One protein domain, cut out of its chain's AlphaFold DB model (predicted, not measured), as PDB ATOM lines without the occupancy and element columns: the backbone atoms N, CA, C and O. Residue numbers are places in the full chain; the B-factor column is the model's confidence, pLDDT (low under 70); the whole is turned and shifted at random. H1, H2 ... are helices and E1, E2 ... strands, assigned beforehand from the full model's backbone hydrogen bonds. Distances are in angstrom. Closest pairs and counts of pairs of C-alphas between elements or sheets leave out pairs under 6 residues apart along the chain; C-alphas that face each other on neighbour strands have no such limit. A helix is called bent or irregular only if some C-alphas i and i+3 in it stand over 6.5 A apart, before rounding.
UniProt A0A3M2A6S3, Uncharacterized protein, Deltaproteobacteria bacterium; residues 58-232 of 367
ATOM      1  N   VAL A  58     153.708 113.872 144.151       97.00
ATOM      2  CA  VAL A  58     154.804 113.056 144.670       97.00
ATOM      3  C   VAL A  58     156.112 113.780 144.372       97.00
ATOM      4  O   VAL A  58     156.343 114.197 143.239       97.00
ATOM      5  N   VAL A  59     156.986 113.930 145.359       97.88
ATOM      6  CA  VAL A  59     158.340 114.444 145.121       97.88
ATOM      7  C   VAL A  59     159.349 113.313 145.191       97.88
ATOM      8  O   VAL A  59     159.295 112.468 146.081       97.88
ATOM      9  N   VAL A  60     160.283 113.306 144.247       98.44
ATOM     10  CA  VAL A  60     161.443 112.414 144.245       98.44
ATOM     11  C   VAL A  60     162.684 113.256 144.491       98.44
ATOM     12  O   VAL A  60     162.871 114.294 143.860       98.44
ATOM     13  N   ARG A  61     163.564 112.816 145.383       97.06
ATOM     14  CA  ARG A  61     164.818 113.524 145.659       97.06
ATOM     15  C   ARG A  61     165.934 112.585 146.064       97.06
ATOM     16  O   ARG A  61     165.699 111.458 146.487       97.06
ATOM     17  N   ALA A  62     167.155 113.077 145.909       97.94
ATOM     18  CA  ALA A  62     168.341 112.405 146.409       97.94
ATOM     19  C   ALA A  62     168.516 112.674 147.908       97.94
ATOM     20  O   ALA A  62     168.287 113.794 148.362       97.94
ATOM     21  N   LEU A  63     168.978 111.670 148.640       97.31
ATOM     22  CA  LEU A  63     169.589 111.788 149.957       97.31
ATOM     23  C   LEU A  63     171.050 111.354 149.806       97.31
ATOM     24  O   LEU A  63     171.336 110.167 149.662       97.31
ATOM     25  N   GLY A  64     171.965 112.322 149.767       95.50
ATOM     26  CA  GLY A  64     173.355 112.101 149.364       95.50
ATOM     27  C   GLY A  64     173.568 112.068 147.845       95.50
ATOM     28  O   GLY A  64     172.770 112.601 147.073       95.50
ATOM     29  N   HIS A  65     174.688 111.488 147.402       94.56
ATOM     30  CA  HIS A  65     175.098 111.549 145.996       94.56
ATOM     31  C   HIS A  65     174.339 110.536 145.128       94.56
ATOM     32  O   HIS A  65     174.689 109.358 145.067       94.56
ATOM     33  N   VAL A  66     173.312 111.012 144.421       96.75
ATOM     34  CA  VAL A  66     172.546 110.232 143.440       96.75
ATOM     35  C   VAL A  66     172.486 110.990 142.120       96.75
ATOM     36  O   VAL A  66     172.035 112.135 142.062       96.75
ATOM     37  N   GLY A  67     172.906 110.344 141.033       95.75
ATOM     38  CA  GLY A  67     172.879 110.941 139.704       95.75
ATOM     39  C   GLY A  67     171.460 111.259 139.228       95.75
ATOM     40  O   GLY A  67     170.535 110.454 139.366       95.75
ATOM     41  N   ALA A  68     171.287 112.418 138.588       97.12
ATOM     42  CA  ALA A  68     169.980 112.924 138.155       97.12
ATOM     43  C   ALA A  68     169.217 111.978 137.203       97.12
ATOM     44  O   ALA A  68     167.993 112.060 137.092       97.12
ATOM     45  N   ALA A  69     169.914 111.067 136.514       97.81
ATOM     46  CA  ALA A  69     169.281 110.051 135.677       97.81
ATOM     47  C   ALA A  69     168.436 109.054 136.492       97.81
ATOM     48  O   ALA A  69     167.349 108.696 136.040       97.81
ATOM     49  N   HIS A  70     168.869 108.672 137.702       98.00
ATOM     50  CA  HIS A  70     168.083 107.823 138.606       98.00
ATOM     51  C   HIS A  70     166.804 108.529 139.063       98.00
ATOM     52  O   HIS A  70     165.721 107.950 138.984       98.00
ATOM     53  N   LEU A  71     166.907 109.805 139.455       98.44
ATOM     54  CA  LEU A  71     165.758 110.614 139.881       98.44
ATOM     55  C   LEU A  71     164.725 110.759 138.751       98.44
ATOM     56  O   LEU A  71     163.532 110.539 138.955       98.44
ATOM     57  N   ARG A  72     165.184 111.063 137.525       98.56
ATOM     58  CA  ARG A  72     164.314 111.136 136.336       98.56
ATOM     59  C   ARG A  72     163.653 109.800 136.022       98.56
ATOM     60  O   ARG A  72     162.482 109.782 135.655       98.56
ATOM     61  N   HIS A  73     164.386 108.696 136.150       98.19
ATOM     62  CA  HIS A  73     163.847 107.358 135.915       98.19
ATOM     63  C   HIS A  73     162.756 106.988 136.925       98.19
ATOM     64  O   HIS A  73     161.685 106.528 136.525       98.19
ATOM     65  N   ALA A  74     162.989 107.254 138.211       98.31
ATOM     66  CA  ALA A  74     161.997 107.063 139.265       98.31
ATOM     67  C   ALA A  74     160.739 107.906 139.008       98.31
ATOM     68  O   ALA A  74     159.627 107.386 139.015       98.31
ATOM     69  N   CYS A  75     160.909 109.185 138.672       98.19
ATOM     70  CA  CYS A  75     159.777 110.072 138.430       98.19
ATOM     71  C   CYS A  75     158.952 109.665 137.195       98.19
ATOM     72  O   CYS A  75     157.728 109.582 137.266       98.19
ATOM     73  N   ARG A  76     159.608 109.305 136.079       98.12
ATOM     74  CA  ARG A  76     158.931 108.756 134.887       98.12
ATOM     75  C   ARG A  76     158.187 107.460 135.190       98.12
ATOM     76  O   ARG A  76     157.094 107.257 134.676       98.12
ATOM     77  N   THR A  77     158.775 106.602 136.019       97.69
ATOM     78  CA  THR A  77     158.148 105.352 136.455       97.69
ATOM     79  C   THR A  77     156.841 105.619 137.201       97.69
ATOM     80  O   THR A  77     155.822 105.020 136.865       97.69
ATOM     81  N   ILE A  78     156.860 106.542 138.166       97.44
ATOM     82  CA  ILE A  78     155.675 106.924 138.946       97.44
ATOM     83  C   ILE A  78     154.584 107.465 138.018       97.44
ATOM     84  O   ILE A  78     153.460 106.973 138.047       97.44
ATOM     85  N   LEU A  79     154.929 108.415 137.141       96.44
ATOM     86  CA  LEU A  79     153.983 109.031 136.199       96.44
ATOM     87  C   LEU A  79     153.354 108.025 135.227       96.44
ATOM     88  O   LEU A  79     152.224 108.220 134.792       96.44
ATOM     89  N   ALA A  80     154.083 106.968 134.867       95.38
ATOM     90  CA  ALA A  80     153.608 105.968 133.919       95.38
ATOM     91  C   ALA A  80     152.583 104.994 134.516       95.38
ATOM     92  O   ALA A  80     151.879 104.335 133.755       95.38
ATOM     93  N   ARG A  81     152.528 104.843 135.847       94.69
ATOM     94  CA  ARG A  81     151.711 103.803 136.501       94.69
ATOM     95  C   ARG A  81     150.742 104.331 137.552       94.69
ATOM     96  O   ARG A  81     149.738 103.668 137.787       94.69
ATOM     97  N   TYR A  82     151.007 105.489 138.155       94.31
ATOM     98  CA  TYR A  82     150.165 106.083 139.193       94.31
ATOM     99  C   TYR A  82     149.572 107.419 138.725       94.31
ATOM    100  O   TYR A  82     150.301 108.230 138.144       94.31
ATOM    101  N   PRO A  83     148.275 107.694 138.976       92.19
ATOM    102  CA  PRO A  83     147.605 108.910 138.512       92.19
ATOM    103  C   PRO A  83     147.941 110.118 139.403       92.19
ATOM    104  O   PRO A  83     147.081 110.756 140.005       92.19
ATOM    105  N   VAL A  84     149.228 110.446 139.477       94.31
ATOM    106  CA  VAL A  84     149.801 111.504 140.317       94.31
ATOM    107  C   VAL A  84     150.603 112.491 139.468       94.31
ATOM    108  O   VAL A  84     150.871 112.255 138.287       94.31
ATOM    109  N   ARG A  85     150.994 113.618 140.061       95.44
ATOM    110  CA  ARG A  85     152.089 114.448 139.543       95.44
ATOM    111  C   ARG A  85     153.383 114.005 140.204       95.44
ATOM    112  O   ARG A  85     153.368 113.545 141.342       95.44
ATOM    113  N   CYS A  86     154.494 114.172 139.504       97.88
ATOM    114  CA  CYS A  86     155.805 113.898 140.055       97.88
ATOM    115  C   CYS A  86     156.771 115.025 139.713       97.88
ATOM    116  O   CYS A  86     156.871 115.426 138.552       97.88
ATOM    117  N   GLU A  87     157.485 115.506 140.723       97.75
ATOM    118  CA  GLU A  87     158.512 116.534 140.585       97.75
ATOM    119  C   GLU A  87     159.810 116.065 141.247       97.75
ATOM    120  O   GLU A  87     159.797 115.336 142.242       97.75
ATOM    121  N   ILE A  88     160.948 116.477 140.687       98.19
ATOM    122  CA  ILE A  88     162.251 116.242 141.308       98.19
ATOM    123  C   ILE A  88     162.561 117.444 142.191       98.19
ATOM    124  O   ILE A  88     162.705 118.557 141.690       98.19
ATOM    125  N   ALA A  89     162.664 117.218 143.496       96.50
ATOM    126  CA  ALA A  89     162.951 118.271 144.461       96.50
ATOM    127  C   ALA A  89     164.466 118.398 144.723       96.50
ATOM    128  O   ALA A  89     165.217 117.456 144.439       96.50
ATOM    129  N   PRO A  90     164.937 119.527 145.299       96.06
ATOM    130  CA  PRO A  90     166.339 119.686 145.682       96.06
ATOM    131  C   PRO A  90     166.833 118.529 146.566       96.06
ATOM    132  O   PRO A  90     166.032 117.995 147.353       96.06
ATOM    133  N   PRO A  91     168.114 118.133 146.428       96.38
ATOM    134  CA  PRO A  91     168.683 117.024 147.181       96.38
ATOM    135  C   PRO A  91     168.771 117.356 148.673       96.38
ATOM    136  O   PRO A  91     168.895 118.515 149.065       96.38
ATOM    137  N   ARG A  92     168.733 116.310 149.494       94.81
ATOM    138  CA  ARG A  92     169.022 116.358 150.925       94.81
ATOM    139  C   ARG A  92     170.485 116.036 151.174       94.81
ATOM    140  O   ARG A  92     171.067 115.179 150.500       94.81
ATOM    141  N   ASP A  93     171.043 116.694 152.181       93.94
ATOM    142  CA  ASP A  93     172.374 116.374 152.678       93.94
ATOM    143  C   ASP A  93     172.385 114.954 153.264       93.94
ATOM    144  O   ASP A  93     171.496 114.571 154.029       93.94
ATOM    145  N   VAL A  94     173.411 114.175 152.916       94.06
ATOM    146  CA  VAL A  94     173.633 112.830 153.455       94.06
ATOM    147  C   VAL A  94     173.783 112.842 154.982       94.06
ATOM    148  O   VAL A  94     173.452 111.856 155.637       94.06
ATOM    149  N   MET A  95     174.194 113.970 155.569       94.31
ATOM    150  CA  MET A  95     174.304 114.160 157.016       94.31
ATOM    151  C   MET A  95     172.968 113.998 157.755       94.31
ATOM    152  O   MET A  95     172.961 113.614 158.923       94.31
ATOM    153  N   GLN A  96     171.826 114.161 157.075       92.69
ATOM    154  CA  GLN A  96     170.509 113.866 157.659       92.69
ATOM    155  C   GLN A  96     170.341 112.383 158.037       92.69
ATOM    156  O   GLN A  96     169.528 112.061 158.903       92.69
ATOM    157  N   ALA A  97     171.125 111.482 157.435       95.44
ATOM    158  CA  ALA A  97     171.122 110.060 157.766       95.44
ATOM    159  C   ALA A  97     172.054 109.685 158.928       95.44
ATOM    160  O   ALA A  97     171.945 108.573 159.441       95.44
ATOM    161  N   MET A  98     172.942 110.583 159.381       95.06
ATOM    162  CA  MET A  98     173.908 110.272 160.445       95.06
ATOM    163  C   MET A  98     173.272 109.766 161.744       95.06
ATOM    164  O   MET A  98     173.779 108.786 162.283       95.06
ATOM    165  N   PRO A  99     172.165 110.344 162.256       95.62
ATOM    166  CA  PRO A  99     171.551 109.846 163.489       95.62
ATOM    167  C   PRO A  99     170.985 108.426 163.370       95.62
ATOM    168  O   PRO A  99     170.687 107.802 164.383       95.62
ATOM    169  N   ALA A 100     170.801 107.939 162.142       97.00
ATOM    170  CA  ALA A 100     170.326 106.600 161.833       97.00
ATOM    171  C   ALA A 100     171.473 105.644 161.445       97.00
ATOM    172  O   ALA A 100     171.214 104.487 161.123       97.00
ATOM    173  N   TRP A 101     172.729 106.101 161.443       97.88
ATOM    174  CA  TRP A 101     173.880 105.274 161.085       97.88
ATOM    175  C   TRP A 101     174.198 104.245 162.172       97.88
ATOM    176  O   TRP A 101     174.302 104.570 163.355       97.88
ATOM    177  N   ASN A 102     174.409 103.003 161.752       98.00
ATOM    178  CA  ASN A 102     174.870 101.916 162.598       98.00
ATOM    179  C   ASN A 102     176.293 101.522 162.190       98.00
ATOM    180  O   ASN A 102     176.498 100.941 161.122       98.00
ATOM    181  N   ASP A 103     177.264 101.811 163.057       97.06
ATOM    182  CA  ASP A 103     178.685 101.589 162.776       97.06
ATOM    183  C   ASP A 103     179.032 100.106 162.578       97.06
ATOM    184  O   ASP A 103     179.659  99.739 161.585       97.06
ATOM    185  N   ALA A 104     178.513  99.231 163.446       96.94
ATOM    186  CA  ALA A 104     178.770  97.793 163.380       96.94
ATOM    187  C   ALA A 104     178.252  97.158 162.080       96.94
ATOM    188  O   ALA A 104     178.864  96.234 161.546       96.94
ATOM    189  N   ARG A 105     177.122  97.650 161.561       97.06
ATOM    190  CA  ARG A 105     176.539  97.179 160.297       97.06
ATOM    191  C   ARG A 105     177.093  97.895 159.075       97.06
ATOM    192  O   ARG A 105     176.992  97.363 157.976       97.06
ATOM    193  N   ARG A 106     177.638  99.099 159.256       97.50
ATOM    194  CA  ARG A 106     177.924 100.053 158.178       97.50
ATOM    195  C   ARG A 106     176.695 100.320 157.297       97.50
ATOM    196  O   ARG A 106     176.795 100.386 156.074       97.50
ATOM    197  N   GLN A 107     175.532 100.438 157.936       98.06
ATOM    198  CA  GLN A 107     174.226 100.620 157.297       98.06
ATOM    199  C   GLN A 107     173.408 101.677 158.042       98.06
ATOM    200  O   GLN A 107     173.672 101.982 159.206       98.06
ATOM    201  N   VAL A 108     172.370 102.188 157.389       98.25
ATOM    202  CA  VAL A 108     171.390 103.093 157.988       98.25
ATOM    203  C   VAL A 108     170.166 102.315 158.469       98.25
ATOM    204  O   VAL A 108     169.601 101.513 157.725       98.25
ATOM    205  N   ASP A 109     169.719 102.576 159.697       98.31
ATOM    206  CA  ASP A 109     168.429 102.100 160.189       98.31
ATOM    207  C   ASP A 109     167.297 102.842 159.468       98.31
ATOM    208  O   ASP A 109     167.081 104.042 159.660       98.31
ATOM    209  N   GLY A 110     166.563 102.124 158.619       97.31
ATOM    210  CA  GLY A 110     165.516 102.705 157.790       97.31
ATOM    211  C   GLY A 110     164.387 103.340 158.600       97.31
ATOM    212  O   GLY A 110     163.821 104.338 158.158       97.31
ATOM    213  N   ARG A 111     164.067 102.821 159.794       95.69
ATOM    214  CA  ARG A 111     162.979 103.375 160.619       95.69
ATOM    215  C   ARG A 111     163.380 104.707 161.229       95.69
ATOM    216  O   ARG A 111     162.621 105.666 161.133       95.69
ATOM    217  N   VAL A 112     164.589 104.775 161.785       96.00
ATOM    218  CA  VAL A 112     165.132 106.026 162.332       96.00
ATOM    219  C   VAL A 112     165.275 107.067 161.220       96.00
ATOM    220  O   VAL A 112     164.946 108.234 161.424       96.00
ATOM    221  N   LEU A 113     165.703 106.656 160.020       96.56
ATOM    222  CA  LEU A 113     165.793 107.562 158.879       96.56
ATOM    223  C   LEU A 113     164.414 108.068 158.419       96.56
ATOM    224  O   LEU A 113     164.280 109.260 158.157       96.56
ATOM    225  N   LEU A 114     163.380 107.218 158.356       95.75
ATOM    226  CA  LEU A 114     162.018 107.662 158.024       95.75
ATOM    227  C   LEU A 114     161.501 108.714 159.014       95.75
ATOM    228  O   LEU A 114     160.950 109.725 158.577       95.75
ATOM    229  N   ASP A 115     161.723 108.515 160.317       93.44
ATOM    230  CA  ASP A 115     161.333 109.484 161.348       93.44
ATOM    231  C   ASP A 115     162.036 110.835 161.159       93.44
ATOM    232  O   ASP A 115     161.410 111.885 161.290       93.44
ATOM    233  N   ARG A 116     163.322 110.831 160.784       93.00
ATOM    234  CA  ARG A 116     164.068 112.065 160.487       93.00
ATOM    235  C   ARG A 116     163.563 112.767 159.232       93.00
ATOM    236  O   ARG A 116     163.371 113.978 159.239       93.00
ATOM    237  N   LEU A 117     163.331 112.013 158.162       94.25
ATOM    238  CA  LEU A 117     162.860 112.566 156.893       94.25
ATOM    239  C   LEU A 117     161.431 113.115 156.987       94.25
ATOM    240  O   LEU A 117     161.090 114.025 156.234       94.25
ATOM    241  N   PHE A 118     160.610 112.590 157.902       93.94
ATOM    242  CA  PHE A 118     159.268 113.100 158.176       93.94
ATOM    243  C   PHE A 118     159.279 114.554 158.665       93.94
ATOM    244  O   PHE A 118     158.483 115.348 158.169       93.94
ATOM    245  N   VAL A 119     160.185 114.912 159.579       87.12
ATOM    246  CA  VAL A 119     160.241 116.262 160.176       87.12
ATOM    247  C   VAL A 119     160.505 117.333 159.115       87.12
ATOM    248  O   VAL A 119     159.826 118.354 159.065       87.12
ATOM    249  N   ASP A 120     161.430 117.063 158.194       81.94
ATOM    250  CA  ASP A 120     161.881 118.042 157.200       81.94
ATOM    251  C   ASP A 120     161.130 117.949 155.859       81.94
ATOM    252  O   ASP A 120     161.611 118.454 154.835       81.94
ATOM    253  N   ARG A 121     160.011 117.222 155.785       87.38
ATOM    254  CA  ARG A 121     159.355 116.912 154.505       87.38
ATOM    255  C   ARG A 121     158.645 118.111 153.875       87.38
ATOM    256  O   ARG A 121     158.138 118.998 154.555       87.38
ATOM    257  N   THR A 122     158.524 118.087 152.551       86.62
ATOM    258  CA  THR A 122     157.736 119.086 151.799       86.62
ATOM    259  C   THR A 122     156.225 118.927 152.029       86.62
ATOM    260  O   THR A 122     155.774 117.939 152.606       86.62
ATOM    261  N   ASP A 123     155.423 119.878 151.538       87.56
ATOM    262  CA  ASP A 123     153.950 119.786 151.528       87.56
ATOM    263  C   ASP A 123     153.408 118.863 150.407       87.56
ATOM    264  O   ASP A 123     152.202 118.824 150.154       87.56
ATOM    265  N   ALA A 124     154.277 118.116 149.714       92.81
ATOM    266  CA  ALA A 124     153.865 117.076 148.775       92.81
ATOM    267  C   ALA A 124     153.163 115.923 149.507       92.81
ATOM    268  O   ALA A 124     153.507 115.608 150.648       92.81
ATOM    269  N   LEU A 125     152.227 115.246 148.831       93.81
ATOM    270  CA  LEU A 125     151.507 114.116 149.419       93.81
ATOM    271  C   LEU A 125     152.479 112.990 149.777       93.81
ATOM    272  O   LEU A 125     152.447 112.504 150.901       93.81
ATOM    273  N   VAL A 126     153.373 112.615 148.859       96.31
ATOM    274  CA  VAL A 126     154.405 111.590 149.089       96.31
ATOM    275  C   VAL A 126     155.784 112.169 148.814       96.31
ATOM    276  O   VAL A 126     155.971 112.895 147.839       96.31
ATOM    277  N   GLU A 127     156.758 111.807 149.642       97.00
ATOM    278  CA  GLU A 127     158.168 112.129 149.430       97.00
ATOM    279  C   GLU A 127     159.013 110.852 149.335       97.00
ATOM    280  O   GLU A 127     159.063 110.060 150.271       97.00
ATOM    281  N   VAL A 128     159.686 110.658 148.199       98.19
ATOM    282  CA  VAL A 128     160.536 109.497 147.905       98.19
ATOM    283  C   VAL A 128     161.999 109.920 147.904       98.19
ATOM    284  O   VAL A 128     162.411 110.776 147.117       98.19
ATOM    285  N   ASN A 129     162.794 109.287 148.757       98.12
ATOM    286  CA  ASN A 129     164.208 109.582 148.939       98.12
ATOM    287  C   ASN A 129     165.055 108.442 148.373       98.12
ATOM    288  O   ASN A 129     165.081 107.339 148.916       98.12
ATOM    289  N   LEU A 130     165.757 108.714 147.279       98.44
ATOM    290  CA  LEU A 130     166.744 107.807 146.701       98.44
ATOM    291  C   LEU A 130     168.088 108.041 147.381       98.44
ATOM    292  O   LEU A 130     168.553 109.178 147.431       98.44
ATOM    293  N   THR A 131     168.721 106.985 147.881       97.94
ATOM    294  CA  THR A 131     169.982 107.086 148.629       97.94
ATOM    295  C   THR A 131     170.997 106.044 148.164       97.94
ATOM    296  O   THR A 131     170.602 104.913 147.883       97.94
ATOM    297  N   PRO A 132     172.302 106.370 148.080       96.62
ATOM    298  CA  PRO A 132     173.340 105.372 147.845       96.62
ATOM    299  C   PRO A 132     173.663 104.561 149.110       96.62
ATOM    300  O   PRO A 132     174.424 103.604 149.035       96.62
ATOM    301  N   LEU A 133     173.130 104.952 150.271       97.12
ATOM    302  CA  LEU A 133     173.385 104.285 151.545       97.12
ATOM    303  C   LEU A 133     172.649 102.945 151.611       97.12
ATOM    304  O   LEU A 133     171.498 102.843 151.181       97.12
ATOM    305  N   ASP A 134     173.300 101.934 152.180       97.38
ATOM    306  CA  ASP A 134     172.681 100.635 152.436       97.38
ATOM    307  C   ASP A 134     171.777 100.727 153.671       97.38
ATOM    308  O   ASP A 134     172.151 101.337 154.679       97.38
ATOM    309  N   VAL A 135     170.572 100.166 153.582       97.69
ATOM    310  CA  VAL A 135     169.505 100.359 154.576       97.69
ATOM    311  C   VAL A 135     169.098  99.013 155.162       97.69
ATOM    312  O   VAL A 135     169.005  98.020 154.445       97.69
ATOM    313  N   TYR A 136     168.820  98.969 156.465       97.56
ATOM    314  CA  TYR A 136     168.268  97.790 157.134       97.56
ATOM    315  C   TYR A 136     167.017  98.129 157.950       97.56
ATOM    316  O   TYR A 136     166.745  99.286 158.268       97.56
ATOM    317  N   GLU A 137     166.247  97.098 158.305       95.75
ATOM    318  CA  GLU A 137     165.087  97.220 159.185       95.75
ATOM    319  C   GLU A 137     165.098  96.109 160.247       95.75
ATOM    320  O   GLU A 137     164.942  94.923 159.939       95.75
ATOM    321  N   GLY A 138     165.243  96.489 161.520       92.94
ATOM    322  CA  GLY A 138     165.215  95.549 162.641       92.94
ATOM    323  C   GLY A 138     166.281  94.455 162.512       92.94
ATOM    324  O   GLY A 138     167.468  94.743 162.396       92.94
ATOM    325  N   ALA A 139     165.859  93.190 162.538       93.56
ATOM    326  CA  ALA A 139     166.769  92.048 162.429       93.56
ATOM    327  C   ALA A 139     167.156  91.691 160.982       93.56
ATOM    328  O   ALA A 139     168.006  90.822 160.788       93.56
ATOM    329  N   ARG A 140     166.554  92.325 159.962       92.50
ATOM    330  CA  ARG A 140     166.862  92.008 158.560       92.50
ATOM    331  C   ARG A 140     168.316  92.383 158.234       92.50
ATOM    332  O   ARG A 140     168.831  93.365 158.778       92.50
ATOM    333  N   PRO A 141     168.991  91.627 157.350       93.69
ATOM    334  CA  PRO A 141     170.347  91.969 156.931       93.69
ATOM    335  C   PRO A 141     170.372  93.275 156.130       93.69
ATOM    336  O   PRO A 141     171.288  94.066 156.294       93.69
ATOM    337  N   PHE A 142     169.361  93.514 155.297       95.06
ATOM    338  CA  PHE A 142     169.151  94.751 154.548       95.06
ATOM    339  C   PHE A 142     167.694  94.827 154.071       95.06
ATOM    340  O   PHE A 142     166.945  93.850 154.177       95.06
ATOM    341  N   VAL A 143     167.310  95.979 153.529       95.75
ATOM    342  CA  VAL A 143     166.086  96.199 152.753       95.75
ATOM    343  C   VAL A 143     166.410  97.055 151.529       95.75
ATOM    344  O   VAL A 143     167.303  97.898 151.571       95.75
ATOM    345  N   PHE A 144     165.690  96.851 150.427       95.19
ATOM    346  CA  PHE A 144     165.845  97.688 149.230       95.19
ATOM    347  C   PHE A 144     165.135  99.036 149.346       95.19
ATOM    348  O   PHE A 144     165.511 100.005 148.688       95.19
ATOM    349  N   GLY A 145     164.117  99.101 150.191       95.38
ATOM    350  CA  GLY A 145     163.352 100.296 150.462       95.38
ATOM    351  C   GLY A 145     162.563 100.149 151.752       95.38
ATOM    352  O   GLY A 145     162.541  99.083 152.376       95.38
ATOM    353  N   LEU A 146     162.010 101.269 152.196       96.69
ATOM    354  CA  LEU A 146     161.101 101.322 153.327       96.69
ATOM    355  C   LEU A 146     160.185 102.530 153.169       96.69
ATOM    356  O   LEU A 146     160.662 103.636 152.907       96.69
ATOM    357  N   ALA A 147     158.894 102.346 153.412       96.88
ATOM    358  CA  ALA A 147     157.917 103.421 153.365       96.88
ATOM    359  C   ALA A 147     157.003 103.429 154.591       96.88
ATOM    360  O   ALA A 147     156.595 102.390 155.117       96.88
ATOM    361  N   SER A 148     156.646 104.639 155.020       93.88
ATOM    362  CA  SER A 148     155.604 104.868 156.018       93.88
ATOM    363  C   SER A 148     154.266 105.104 155.319       93.88
ATOM    364  O   SER A 148     154.124 106.038 154.527       93.88
ATOM    365  N   LEU A 149     153.265 104.280 155.640       88.25
ATOM    366  CA  LEU A 149     151.906 104.396 155.088       88.25
ATOM    367  C   LEU A 149     151.204 105.682 155.541       88.25
ATOM    368  O   LEU A 149     150.373 106.229 154.816       88.25
ATOM    369  N   SER A 150     151.508 106.133 156.760       86.56
ATOM    370  CA  SER A 150     150.882 107.299 157.387       86.56
ATOM    371  C   SER A 150     151.706 108.563 157.196       86.56
ATOM    372  O   SER A 150     151.154 109.598 156.843       86.56
ATOM    373  N   ASP A 151     153.028 108.477 157.375       93.12
ATOM    374  CA  ASP A 151     153.905 109.640 157.227       93.12
ATOM    375  C   ASP A 151     154.226 109.924 155.762       93.12
ATOM    376  O   ASP A 151     154.843 110.943 155.489       93.12
ATOM    377  N   ARG A 152     153.844 109.042 154.825       94.44
ATOM    378  CA  ARG A 152     154.005 109.177 153.364       94.44
ATOM    379  C   ARG A 152     155.413 109.554 152.905       94.44
ATOM    380  O   ARG A 152     155.598 110.233 151.892       94.44
ATOM    381  N   VAL A 153     156.405 109.110 153.660       96.50
ATOM    382  CA  VAL A 153     157.812 109.187 153.287       96.50
ATOM    383  C   VAL A 153     158.268 107.787 152.910       96.50
ATOM    384  O   VAL A 153     157.943 106.818 153.594       96.50
ATOM    385  N   ALA A 154     159.015 107.700 151.817       97.88
ATOM    386  CA  ALA A 154     159.629 106.484 151.320       97.88
ATOM    387  C   ALA A 154     161.138 106.676 151.141       97.88
ATOM    388  O   ALA A 154     161.611 107.767 150.803       97.88
ATOM    389  N   ILE A 155     161.883 105.593 151.332       98.25
ATOM    390  CA  ILE A 155     163.314 105.474 151.065       98.25
ATOM    391  C   ILE A 155     163.496 104.348 150.054       98.25
ATOM    392  O   ILE A 155     162.913 103.280 150.211       98.25
ATOM    393  N   VAL A 156     164.333 104.569 149.046       98.00
ATOM    394  CA  VAL A 156     164.806 103.525 148.132       98.00
ATOM    395  C   VAL A 156     166.332 103.541 148.152       98.00
ATOM    396  O   VAL A 156     166.957 104.535 147.770       98.00
ATOM    397  N   SER A 157     166.929 102.443 148.612       97.38
ATOM    398  CA  SER A 157     168.378 102.251 148.634       97.38
ATOM    399  C   SER A 157     168.870 101.779 147.269       97.38
ATOM    400  O   SER A 157     168.374 100.807 146.702       97.38
ATOM    401  N   LEU A 158     169.883 102.464 146.749       96.38
ATOM    402  CA  LEU A 158     170.568 102.101 145.516       96.38
ATOM    403  C   LEU A 158     171.766 101.171 145.750       96.38
ATOM    404  O   LEU A 158     172.240 100.571 144.787       96.38
ATOM    405  N   ALA A 159     172.207 101.001 147.004       95.12
ATOM    406  CA  ALA A 159     173.443 100.305 147.377       95.12
ATOM    407  C   ALA A 159     173.534  98.863 146.853       95.12
ATOM    408  O   ALA A 159     174.618  98.357 146.593       95.12
ATOM    409  N   ARG A 160     172.382  98.198 146.709       92.56
ATOM    410  CA  ARG A 160     172.260  96.811 146.223       92.56
ATOM    411  C   ARG A 160     171.501  96.716 144.894       92.56
ATOM    412  O   ARG A 160     171.095  95.632 144.476       92.56
ATOM    413  N   VAL A 161     171.268  97.857 144.243       91.38
ATOM    414  CA  VAL A 161     170.482  97.985 143.004       91.38
ATOM    415  C   VAL A 161     171.372  98.317 141.810       91.38
ATOM    416  O   VAL A 161     171.104  97.828 140.711       91.38
ATOM    417  N   THR A 162     172.402  99.140 142.010       89.38
ATOM    418  CA  THR A 162     173.322  99.604 140.967       89.38
ATOM    419  C   THR A 162     174.713  99.842 141.543       89.38
ATOM    420  O   THR A 162     174.837 100.418 142.621       89.38
ATOM    421  N   ASP A 163     175.747  99.495 140.779       85.56
ATOM    422  CA  ASP A 163     177.129  99.904 141.066       85.56
ATOM    423  C   ASP A 163     177.468 101.266 140.427       85.56
ATOM    424  O   ASP A 163     178.515 101.858 140.683       85.56
ATOM    425  N   ASN A 164     176.578 101.796 139.579       86.69
ATOM    426  CA  ASN A 164     176.744 103.083 138.913       86.69
ATOM    427  C   ASN A 164     175.868 104.145 139.584       86.69
ATOM    428  O   ASN A 164     174.658 104.183 139.371       86.69
ATOM    429  N   ALA A 165     176.486 105.048 140.346       79.69
ATOM    430  CA  ALA A 165     175.782 106.139 141.022       79.69
ATOM    431  C   ALA A 165     175.268 107.234 140.063       79.69
ATOM    432  O   ALA A 165     174.306 107.942 140.376       79.69
ATOM    433  N   SER A 166     175.869 107.387 138.878       84.12
ATOM    434  CA  SER A 166     175.561 108.475 137.940       84.12
ATOM    435  C   SER A 166     174.328 108.194 137.080       84.12
ATOM    436  O   SER A 166     173.514 109.095 136.849       84.12
ATOM    437  N   ARG A 167     174.172 106.957 136.591       88.50
ATOM    438  CA  ARG A 167     173.031 106.558 135.754       88.50
ATOM    439  C   ARG A 167     172.699 105.068 135.877       88.50
ATOM    440  O   ARG A 167     173.626 104.273 136.006       88.50
ATOM    441  N   PRO A 168     171.415 104.692 135.736       90.81
ATOM    442  CA  PRO A 168     171.040 103.291 135.707       90.81
ATOM    443  C   PRO A 168     171.368 102.674 134.339       90.81
ATOM    444  O   PRO A 168     171.123 103.281 133.292       90.81
ATOM    445  N   ASP A 169     171.904 101.458 134.353       93.94
ATOM    446  CA  ASP A 169     171.890 100.541 133.212       93.94
ATOM    447  C   ASP A 169     170.518  99.848 133.070       93.94
ATOM    448  O   ASP A 169     169.583 100.120 133.824       93.94
ATOM    449  N   ALA A 170     170.363  98.944 132.098       93.50
ATOM    450  CA  ALA A 170     169.080  98.283 131.851       93.50
ATOM    451  C   ALA A 170     168.572  97.468 133.058       93.50
ATOM    452  O   ALA A 170     167.372  97.479 133.347       93.50
ATOM    453  N   ARG A 171     169.474  96.790 133.780       93.00
ATOM    454  CA  ARG A 171     169.123  95.933 134.922       93.00
ATOM    455  C   ARG A 171     168.741  96.775 136.136       93.00
ATOM    456  O   ARG A 171     167.651  96.619 136.682       93.00
ATOM    457  N   SER A 172     169.590  97.717 136.522       93.69
ATOM    458  CA  SER A 172     169.323  98.646 137.623       93.69
ATOM    459  C   SER A 172     168.103  99.532 137.356       93.69
ATOM    460  O   SER A 172     167.324  99.775 138.273       93.69
ATOM    461  N   ALA A 173     167.853  99.947 136.106       95.31
ATOM    462  CA  ALA A 173     166.625 100.648 135.731       95.31
ATOM    463  C   ALA A 173     165.377  99.779 135.955       95.31
ATOM    464  O   ALA A 173     164.354 100.274 136.434       95.31
ATOM    465  N   ASN A 174     165.445  98.489 135.613       94.75
ATOM    466  CA  ASN A 174     164.354  97.546 135.844       94.75
ATOM    467  C   ASN A 174     164.082  97.358 137.345       94.75
ATOM    468  O   ASN A 174     162.942  97.515 137.774       94.75
ATOM    469  N   ARG A 175     165.123  97.130 138.152       95.25
ATOM    470  CA  ARG A 175     165.008  97.002 139.615       95.25
ATOM    471  C   ARG A 175     164.473  98.279 140.265       95.25
ATOM    472  O   ARG A 175     163.497  98.230 141.009       95.25
ATOM    473  N   LEU A 176     165.046  99.437 139.922       95.88
ATOM    474  CA  LEU A 176     164.628 100.737 140.449       95.88
ATOM    475  C   LEU A 176     163.159 101.033 140.132       95.88
ATOM    476  O   LEU A 176     162.451 101.574 140.977       95.88
ATOM    477  N   ARG A 177     162.682 100.654 138.939       95.94
ATOM    478  CA  ARG A 177     161.269 100.805 138.572       95.94
ATOM    479  C   ARG A 177     160.365 100.092 139.580       95.94
ATOM    480  O   ARG A 177     159.424 100.693 140.083       95.94
ATOM    481  N   LYS A 178     160.659  98.827 139.873       95.75
ATOM    482  CA  LYS A 178     159.828  97.979 140.738       95.75
ATOM    483  C   LYS A 178     159.851  98.471 142.177       95.75
ATOM    484  O   LYS A 178     158.792  98.650 142.764       95.75
ATOM    485  N   LEU A 179     161.037  98.803 142.687       96.25
ATOM    486  CA  LEU A 179     161.204  99.349 144.034       96.25
ATOM    487  C   LEU A 179     160.469 100.678 144.214       96.25
ATOM    488  O   LEU A 179     159.728 100.845 145.172       96.25
ATOM    489  N   VAL A 180     160.608 101.612 143.271       97.38
ATOM    490  CA  VAL A 180     159.914 102.904 143.360       97.38
ATOM    491  C   VAL A 180     158.400 102.720 143.344       97.38
ATOM    492  O   VAL A 180     157.709 103.356 144.134       97.38
ATOM    493  N   LEU A 181     157.869 101.855 142.474       97.12
ATOM    494  CA  LEU A 181     156.432 101.576 142.456       97.12
ATOM    495  C   LEU A 181     155.970 100.935 143.764       97.12
ATOM    496  O   LEU A 181     154.952 101.364 144.303       97.12
ATOM    497  N   HIS A 182     156.721  99.969 144.281       96.69
ATOM    498  CA  HIS A 182     156.423  99.286 145.533       96.69
ATOM    499  C   HIS A 182     156.361 100.267 146.715       96.69
ATOM    500  O   HIS A 182     155.325 100.405 147.366       96.69
ATOM    501  N   GLU A 183     157.425 101.042 146.933       97.62
ATOM    502  CA  GLU A 183     157.510 101.959 148.073       97.62
ATOM    503  C   GLU A 183     156.534 103.139 147.963       97.62
ATOM    504  O   GLU A 183     155.941 103.564 148.958       97.62
ATOM    505  N   VAL A 184     156.300 103.662 146.754       97.69
ATOM    506  CA  VAL A 184     155.270 104.695 146.547       97.69
ATOM    507  C   VAL A 184     153.872 104.118 146.748       97.69
ATOM    508  O   VAL A 184     153.017 104.798 147.310       97.69
ATOM    509  N   GLY A 185     153.636 102.865 146.352       96.75
ATOM    510  CA  GLY A 185     152.390 102.157 146.637       96.75
ATOM    511  C   GLY A 185     152.120 102.095 148.139       96.75
ATOM    512  O   GLY A 185     151.037 102.476 148.584       96.75
ATOM    513  N   HIS A 186     153.128 101.727 148.935       97.00
ATOM    514  CA  HIS A 186     153.054 101.789 150.395       97.00
ATOM    515  C   HIS A 186     152.784 103.202 150.919       97.00
ATOM    516  O   HIS A 186     151.860 103.389 151.707       97.00
ATOM    517  N   ALA A 187     153.504 104.223 150.452       96.38
ATOM    518  CA  ALA A 187     153.274 105.608 150.883       96.38
ATOM    519  C   ALA A 187     151.874 106.154 150.507       96.38
ATOM    520  O   ALA A 187     151.367 107.091 151.132       96.38
ATOM    521  N   LEU A 188     151.225 105.553 149.504       95.12
ATOM    522  CA  LEU A 188     149.840 105.827 149.101       95.12
ATOM    523  C   LEU A 188     148.809 104.933 149.818       95.12
ATOM    524  O   LEU A 188     147.606 105.110 149.637       95.12
ATOM    525  N   GLY A 189     149.257 104.036 150.699       93.12
ATOM    526  CA  GLY A 189     148.407 103.238 151.581       93.12
ATOM    527  C   GLY A 189     148.130 101.812 151.108       93.12
ATOM    528  O   GLY A 189     147.276 101.153 151.702       93.12
ATOM    529  N   LEU A 190     148.826 101.320 150.079       94.62
ATOM    530  CA  LEU A 190     148.768  99.908 149.700       94.62
ATOM    531  C   LEU A 190     149.553  99.056 150.705       94.62
ATOM    532  O   LEU A 190     150.636  99.432 151.146       94.62
ATOM    533  N   GLY A 191     149.019  97.888 151.053       93.94
ATOM    534  CA  GLY A 191     149.776  96.843 151.742       93.94
ATOM    535  C   GLY A 191     150.529  95.953 150.754       93.94
ATOM    536  O   GLY A 191     150.440  96.134 149.539       93.94
ATOM    537  N   HIS A 192     151.238  94.957 151.284       93.88
ATOM    538  CA  HIS A 192     151.708  93.854 150.454       93.88
ATOM    539  C   HIS A 192     150.524  93.076 149.881       93.88
ATOM    540  O   HIS A 192     149.504  92.917 150.554       93.88
ATOM    541  N   HIS A 193     150.684  92.560 148.667       93.56
ATOM    542  CA  HIS A 193     149.685  91.722 148.020       93.56
ATOM    543  C   HIS A 193     150.336  90.453 147.479       93.56
ATOM    544  O   HIS A 193     151.272  90.527 146.684       93.56
ATOM    545  N   ASP A 194     149.842  89.301 147.924       90.75
ATOM    546  CA  ASP A 194     150.338  87.987 147.515       90.75
ATOM    547  C   ASP A 194     149.765  87.588 146.147       90.75
ATOM    548  O   ASP A 194     148.924  86.705 146.014       90.75
ATOM    549  N   ASP A 195     150.178  88.329 145.121       91.25
ATOM    550  CA  ASP A 195     149.830  88.099 143.725       91.25
ATOM    551  C   ASP A 195     151.133  88.085 142.911       91.25
ATOM    552  O   ASP A 195     151.861  89.087 142.898       91.25
ATOM    553  N   PRO A 196     151.455  86.979 142.211       89.56
ATOM    554  CA  PRO A 196     152.716  86.842 141.490       89.56
ATOM    555  C   PRO A 196     152.869  87.858 140.354       89.56
ATOM    556  O   PRO A 196     153.999  88.089 139.923       89.56
ATOM    557  N   SER A 197     151.764  88.462 139.899       91.38
ATOM    558  CA  SER A 197     151.684  89.497 138.863       91.38
ATOM    559  C   SER A 197     151.675  90.931 139.412       91.38
ATOM    560  O   SER A 197     151.645  91.886 138.633       91.38
ATOM    561  N   CYS A 198     151.739  91.111 140.735       95.44
ATOM    562  CA  CYS A 198     151.708  92.421 141.374       95.44
ATOM    563  C   CYS A 198     153.091  92.908 141.833       95.44
ATOM    564  O   CYS A 198     153.831  92.196 142.504       95.44
ATOM    565  N   VAL A 199     153.401  94.180 141.570       95.25
ATOM    566  CA  VAL A 199     154.598  94.868 142.094       95.25
ATOM    567  C   VAL A 199     154.565  95.047 143.618       95.25
ATOM    568  O   VAL A 199     155.604  95.241 144.237       95.25
ATOM    569  N   MET A 200     153.381  94.957 144.236       95.19
ATOM    570  CA  MET A 200     153.207  95.003 145.695       95.19
ATOM    571  C   MET A 200     153.457  93.647 146.371       95.19
ATOM    572  O   MET A 200     153.207  93.506 147.569       95.19
ATOM    573  N   ARG A 201     153.924  92.629 145.639       91.25
ATOM    574  CA  ARG A 201     154.382  91.378 146.250       91.25
ATOM    575  C   ARG A 201     155.673  91.609 147.032       91.25
ATOM    576  O   ARG A 201     156.428  92.535 146.744       91.25
ATOM    577  N   ARG A 202     155.937  90.760 148.024       85.81
ATOM    578  CA  ARG A 202     157.160  90.867 148.824       85.81
ATOM    579  C   ARG A 202     158.323  90.209 148.083       85.81
ATOM    580  O   ARG A 202     158.375  88.988 147.979       85.81
ATOM    581  N   ASP A 203     159.273  91.018 147.631       79.38
ATOM    582  CA  ASP A 203     160.513  90.565 147.004       79.38
ATOM    583  C   ASP A 203     161.697  90.783 147.960       79.38
ATOM    584  O   ASP A 203     161.947  91.891 148.431       79.38
ATOM    585  N   GLY A 204     162.395  89.697 148.303       76.38
ATOM    586  CA  GLY A 204     163.425  89.693 149.348       76.38
ATOM    587  C   GLY A 204     164.864  89.632 148.842       76.38
ATOM    588  O   GLY A 204     165.782  89.823 149.640       76.38
ATOM    589  N   THR A 205     165.086  89.362 147.550       83.00
ATOM    590  CA  THR A 205     166.437  89.203 146.987       83.00
ATOM    591  C   THR A 205     166.612  89.999 145.691       83.00
ATOM    592  O   THR A 205     165.627  90.295 145.009       83.00
ATOM    593  N   PRO A 206     167.855  90.359 145.311       82.12
ATOM    594  CA  PRO A 206     168.106  91.060 144.051       82.12
ATOM    595  C   PRO A 206     167.609  90.287 142.819       82.12
ATOM    596  O   PRO A 206     167.153  90.887 141.850       82.12
ATOM    597  N   GLU A 207     167.677  88.958 142.855       84.25
ATOM    598  CA  GLU A 207     167.252  88.071 141.769       84.25
ATOM    599  C   GLU A 207     165.723  88.015 141.671       84.25
ATOM    600  O   GLU A 207     165.158  87.998 140.572       84.25
ATOM    601  N   SER A 208     165.026  88.042 142.814       85.19
ATOM    602  CA  SER A 208     163.564  88.099 142.828       85.19
ATOM    603  C   SER A 208     163.069  89.435 142.260       85.19
ATOM    604  O   SER A 208     162.109  89.450 141.487       85.19
ATOM    605  N   LEU A 209     163.800  90.533 142.502       85.88
ATOM    606  CA  LEU A 209     163.534  91.821 141.859       85.88
ATOM    607  C   LEU A 209     163.695  91.773 140.342       85.88
ATOM    608  O   LEU A 209     162.919  92.436 139.666       85.88
ATOM    609  N   ASP A 210     164.636  91.020 139.773       89.00
ATOM    610  CA  ASP A 210     164.803  90.956 138.309       89.00
ATOM    611  C   ASP A 210     163.590  90.311 137.620       89.00
ATOM    612  O   ASP A 210     163.152  90.772 136.564       89.00
ATOM    613  N   SER A 211     162.980  89.316 138.267       86.19
ATOM    614  CA  SER A 211     161.786  88.613 137.772       86.19
ATOM    615  C   SER A 211     160.456  89.237 138.213       86.19
ATOM    616  O   SER A 211     159.397  88.818 137.748       86.19
ATOM    617  N   ALA A 212     160.486  90.250 139.084       85.62
ATOM    618  CA  ALA A 212     159.270  90.842 139.626       85.62
ATOM    619  C   ALA A 212     158.405  91.585 138.592       85.62
ATOM    620  O   ALA A 212     158.935  92.147 137.627       85.62
ATOM    621  N   PRO A 213     157.076  91.610 138.767       90.69
ATOM    622  CA  PRO A 213     156.183  92.402 137.940       90.69
ATOM    623  C   PRO A 213     156.527  93.879 138.021       90.69
ATOM    624  O   PRO A 213     156.996  94.378 139.042       90.69
ATOM    625  N   ASP A 214     156.252  94.603 136.942       90.38
ATOM    626  CA  ASP A 214     156.511  96.037 136.881       90.38
ATOM    627  C   ASP A 214     155.253  96.895 137.077       90.38
ATOM    628  O   ASP A 214     155.301  98.106 136.862       90.38
ATOM    629  N   ALA A 215     154.129  96.286 137.479       92.19
ATOM    630  CA  ALA A 215     152.825  96.927 137.633       92.19
ATOM    631  C   ALA A 215     152.095  96.482 138.909       92.19
ATOM    632  O   ALA A 215     152.195  95.314 139.284       92.19
ATOM    633  N   PRO A 216     151.276  97.345 139.535       94.44
ATOM    634  CA  PRO A 216     150.223  96.867 140.429       94.44
ATOM    635  C   PRO A 216     149.222  96.000 139.651       94.44
ATOM    636  O   PRO A 216     148.856  96.344 138.522       94.44
ATOM    637  N   CYS A 217     148.735  94.911 140.250       95.81
ATOM    638  CA  CYS A 217     147.637  94.125 139.679       95.81
ATOM    639  C   CYS A 217     146.305  94.902 139.730       95.81
ATOM    640  O   CYS A 217     146.233  96.000 140.286       95.81
ATOM    641  N   ALA A 218     145.236  94.353 139.142       95.31
ATOM    642  CA  ALA A 218     143.946  95.045 139.044       95.31
ATOM    643  C   ALA A 218     143.373  95.458 140.412       95.31
ATOM    644  O   ALA A 218     142.938  96.598 140.565       95.31
ATOM    645  N   ALA A 219     143.456  94.579 141.416       95.88
ATOM    646  CA  ALA A 219     142.987  94.871 142.768       95.88
ATOM    647  C   ALA A 219     143.770  96.029 143.414       95.88
ATOM    648  O   ALA A 219     143.174  96.965 143.942       95.88
ATOM    649  N   CYS A 220     145.104  96.015 143.309       96.31
ATOM    650  CA  CYS A 220     145.939  97.099 143.830       96.31
ATOM    651  C   CYS A 220     145.722  98.420 143.084       96.31
ATOM    652  O   CYS A 220     145.807  99.469 143.711       96.31
ATOM    653  N   ARG A 221     145.431  98.395 141.775       94.94
ATOM    654  CA  ARG A 221     145.076  99.611 141.023       94.94
ATOM    655  C   ARG A 221     143.769 100.219 141.515       94.94
ATOM    656  O   ARG A 221     143.734 101.413 141.772       94.94
ATOM    657  N   HIS A 222     142.740  99.397 141.707       94.62
ATOM    658  CA  HIS A 222     141.452  99.871 142.206       94.62
ATOM    659  C   HIS A 222     141.563 100.445 143.628       94.62
ATOM    660  O   HIS A 222     141.076 101.538 143.907       94.62
ATOM    661  N   GLU A 223     142.274  99.750 144.522       95.31
ATOM    662  CA  GLU A 223     142.532 100.268 145.870       95.31
ATOM    663  C   GLU A 223     143.357 101.562 145.830       95.31
ATOM    664  O   GLU A 223     143.083 102.486 146.594       95.31
ATOM    665  N   LEU A 224     144.336 101.666 144.927       94.31
ATOM    666  CA  LEU A 224     145.126 102.881 144.751       94.31
ATOM    667  C   LEU A 224     144.264 104.066 144.306       94.31
ATOM    668  O   LEU A 224     144.418 105.154 144.853       94.31
ATOM    669  N   GLU A 225     143.366 103.871 143.341       92.25
ATOM    670  CA  GLU A 225     142.435 104.905 142.874       92.25
ATOM    671  C   GLU A 225     141.547 105.391 144.023       92.25
ATOM    672  O   GLU A 225     141.532 106.586 144.324       92.25
ATOM    673  N   ARG A 226     140.932 104.461 144.761       93.12
ATOM    674  CA  ARG A 226     140.114 104.770 145.943       93.12
ATOM    675  C   ARG A 226     140.901 105.533 147.013       93.12
ATOM    676  O   ARG A 226     140.390 106.464 147.632       93.12
ATOM    677  N   ARG A 227     142.160 105.154 147.258       92.81
ATOM    678  CA  ARG A 227     143.045 105.870 148.191       92.81
ATOM    679  C   ARG A 227     143.357 107.266 147.683       92.81
ATOM    680  O   ARG A 227     143.277 108.211 148.454       92.81
ATOM    681  N   LEU A 228     143.696 107.416 146.409       91.31
ATOM    682  CA  LEU A 228     144.028 108.713 145.831       91.31
ATOM    683  C   LEU A 228     142.837 109.668 145.854       91.31
ATOM    684  O   LEU A 228     143.046 110.840 146.142       91.31
ATOM    685  N   GLU A 229     141.608 109.196 145.660       88.88
ATOM    686  CA  GLU A 229     140.405 110.018 145.842       88.88
ATOM    687  C   GLU A 229     140.316 110.600 147.259       88.88
ATOM    688  O   GLU A 229     140.112 111.803 147.420       88.88
ATOM    689  N   LEU A 230     140.564 109.776 148.283       86.56
ATOM    690  CA  LEU A 230     140.585 110.218 149.683       86.56
ATOM    691  C   LEU A 230     141.755 111.163 149.988       86.56
ATOM    692  O   LEU A 230     141.650 112.025 150.855       86.56
ATOM    693  N   LEU A 231     142.884 110.987 149.300       88.75
ATOM    694  CA  LEU A 231     144.123 111.714 149.576       88.75
ATOM    695  C   LEU A 231     144.314 112.986 148.751       88.75
ATOM    696  O   LEU A 231     145.220 113.770 149.034       88.75
ATOM    697  N   SER A 232     143.486 113.201 147.731       85.38
ATOM    698  CA  SER A 232     143.598 114.351 146.827       85.38
ATOM    699  C   SER A 232     142.924 115.614 147.366       85.38
ATOM    700  O   SER A 232     142.856 116.623 146.661       85.38
TER     701      SER A 232
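This is residues 58 to 232 of the 367 residues of an uncharacterized protein of Deltaproteobacteria bacterium (UniProt A0A3M2A6S3). A mixed sheet of five strands makes the core, with H1 and H4 covering one face and H3 slanting over the other, three layers in all. H2 packs on H3 off the sheet, H5 packs on residues 171 to 178 of H4, and H6 stands off the sheet at one end of the longest axis. The 175 printed residues include six named helices and six named strands, in the order E1 H1 E2 H2 E3 H3 E4 E5 E6 H4 H5 H6; across the sheet the order is E2 E1 E4 E6 E5, parallel but for E6 and E5. The class is mixed, and the whole is compact, with a radius of gyration of the C-alphas of 14.8 A and spans of 42 by 36 by 31 A.

Start at E1, residues 58 to 62; H1, residues 68 to 81, and E2, residues 85 to 88, complete a strand-helix-strand unit, two parallel neighbour strands with a helix between, its crossover right-handed. Look for N 60 and O 87, 2.9 A apart. H1 is on the sheet over E1, at a height of 8.2 A; their closest C-alphas, of Val 60 and Leu 71, are 6.4 A apart. Next, irregular H2, residues 94 to 100, with C-alphas 96 and 99 7.2 A apart, touches H3, residues 110 to 119, closest at the C-alphas of Ala 100 and Val 112, 5.2 A. E3, residues 107 to 109, pairs with no named strand. E4, residues 126 to 131, is parallel to E1, with N 61 and O 128 2.9 A apart, and to E6, residues 153 to 157, with N 156 and O 129 2.9 A apart. E5, residues 145 to 147, and E6 form a hairpin, with N 155 and O 146 2.8 A apart. H3 is on the face opposite H1, over E6 and only just over E5, where 3 C-alphas fall. H4, residues 170 to 187, on the same face as H1, touches it at a steep tilt of 59 degrees, closest at Thr 77 and Arg 177, 5.9 A between C-alphas. H5, residues 206 to 211, touches H4, the C-alphas of Arg 175 and Leu 209 being 5.8 A apart. H6, residues 218 to 231, is close to H4 but not clearly touching: the C-alphas of Gly 185 and Leu 224 are 7.5 A apart. In H1, H4, H5 and H6 every O i to N i+4 pair is within hydrogen-bond range; H3 has 5 of 6, H2 0 of 3, but 3 of 4 O i to N i+3 pairs.

Find C-alpha 58 at (154.804, 113.056, 144.670), where E1 begins. H4 runs 25.8 A from C-alpha 170 at (169.080, 98.283, 131.851); H1 is 20.5 A long, E4 16.2 A. H6, 19.7 A, ends at C-alpha 231, (144.123, 111.714, 149.576).

The two farthest C-alphas, of Ala 104 and Glu 229, are 43.9 A apart. The printed part has no cut; the links E4 to E5, E6 to H4 and H4 to H5 are long. Its mean pLDDT is 93.9, and no printed residue is under 70.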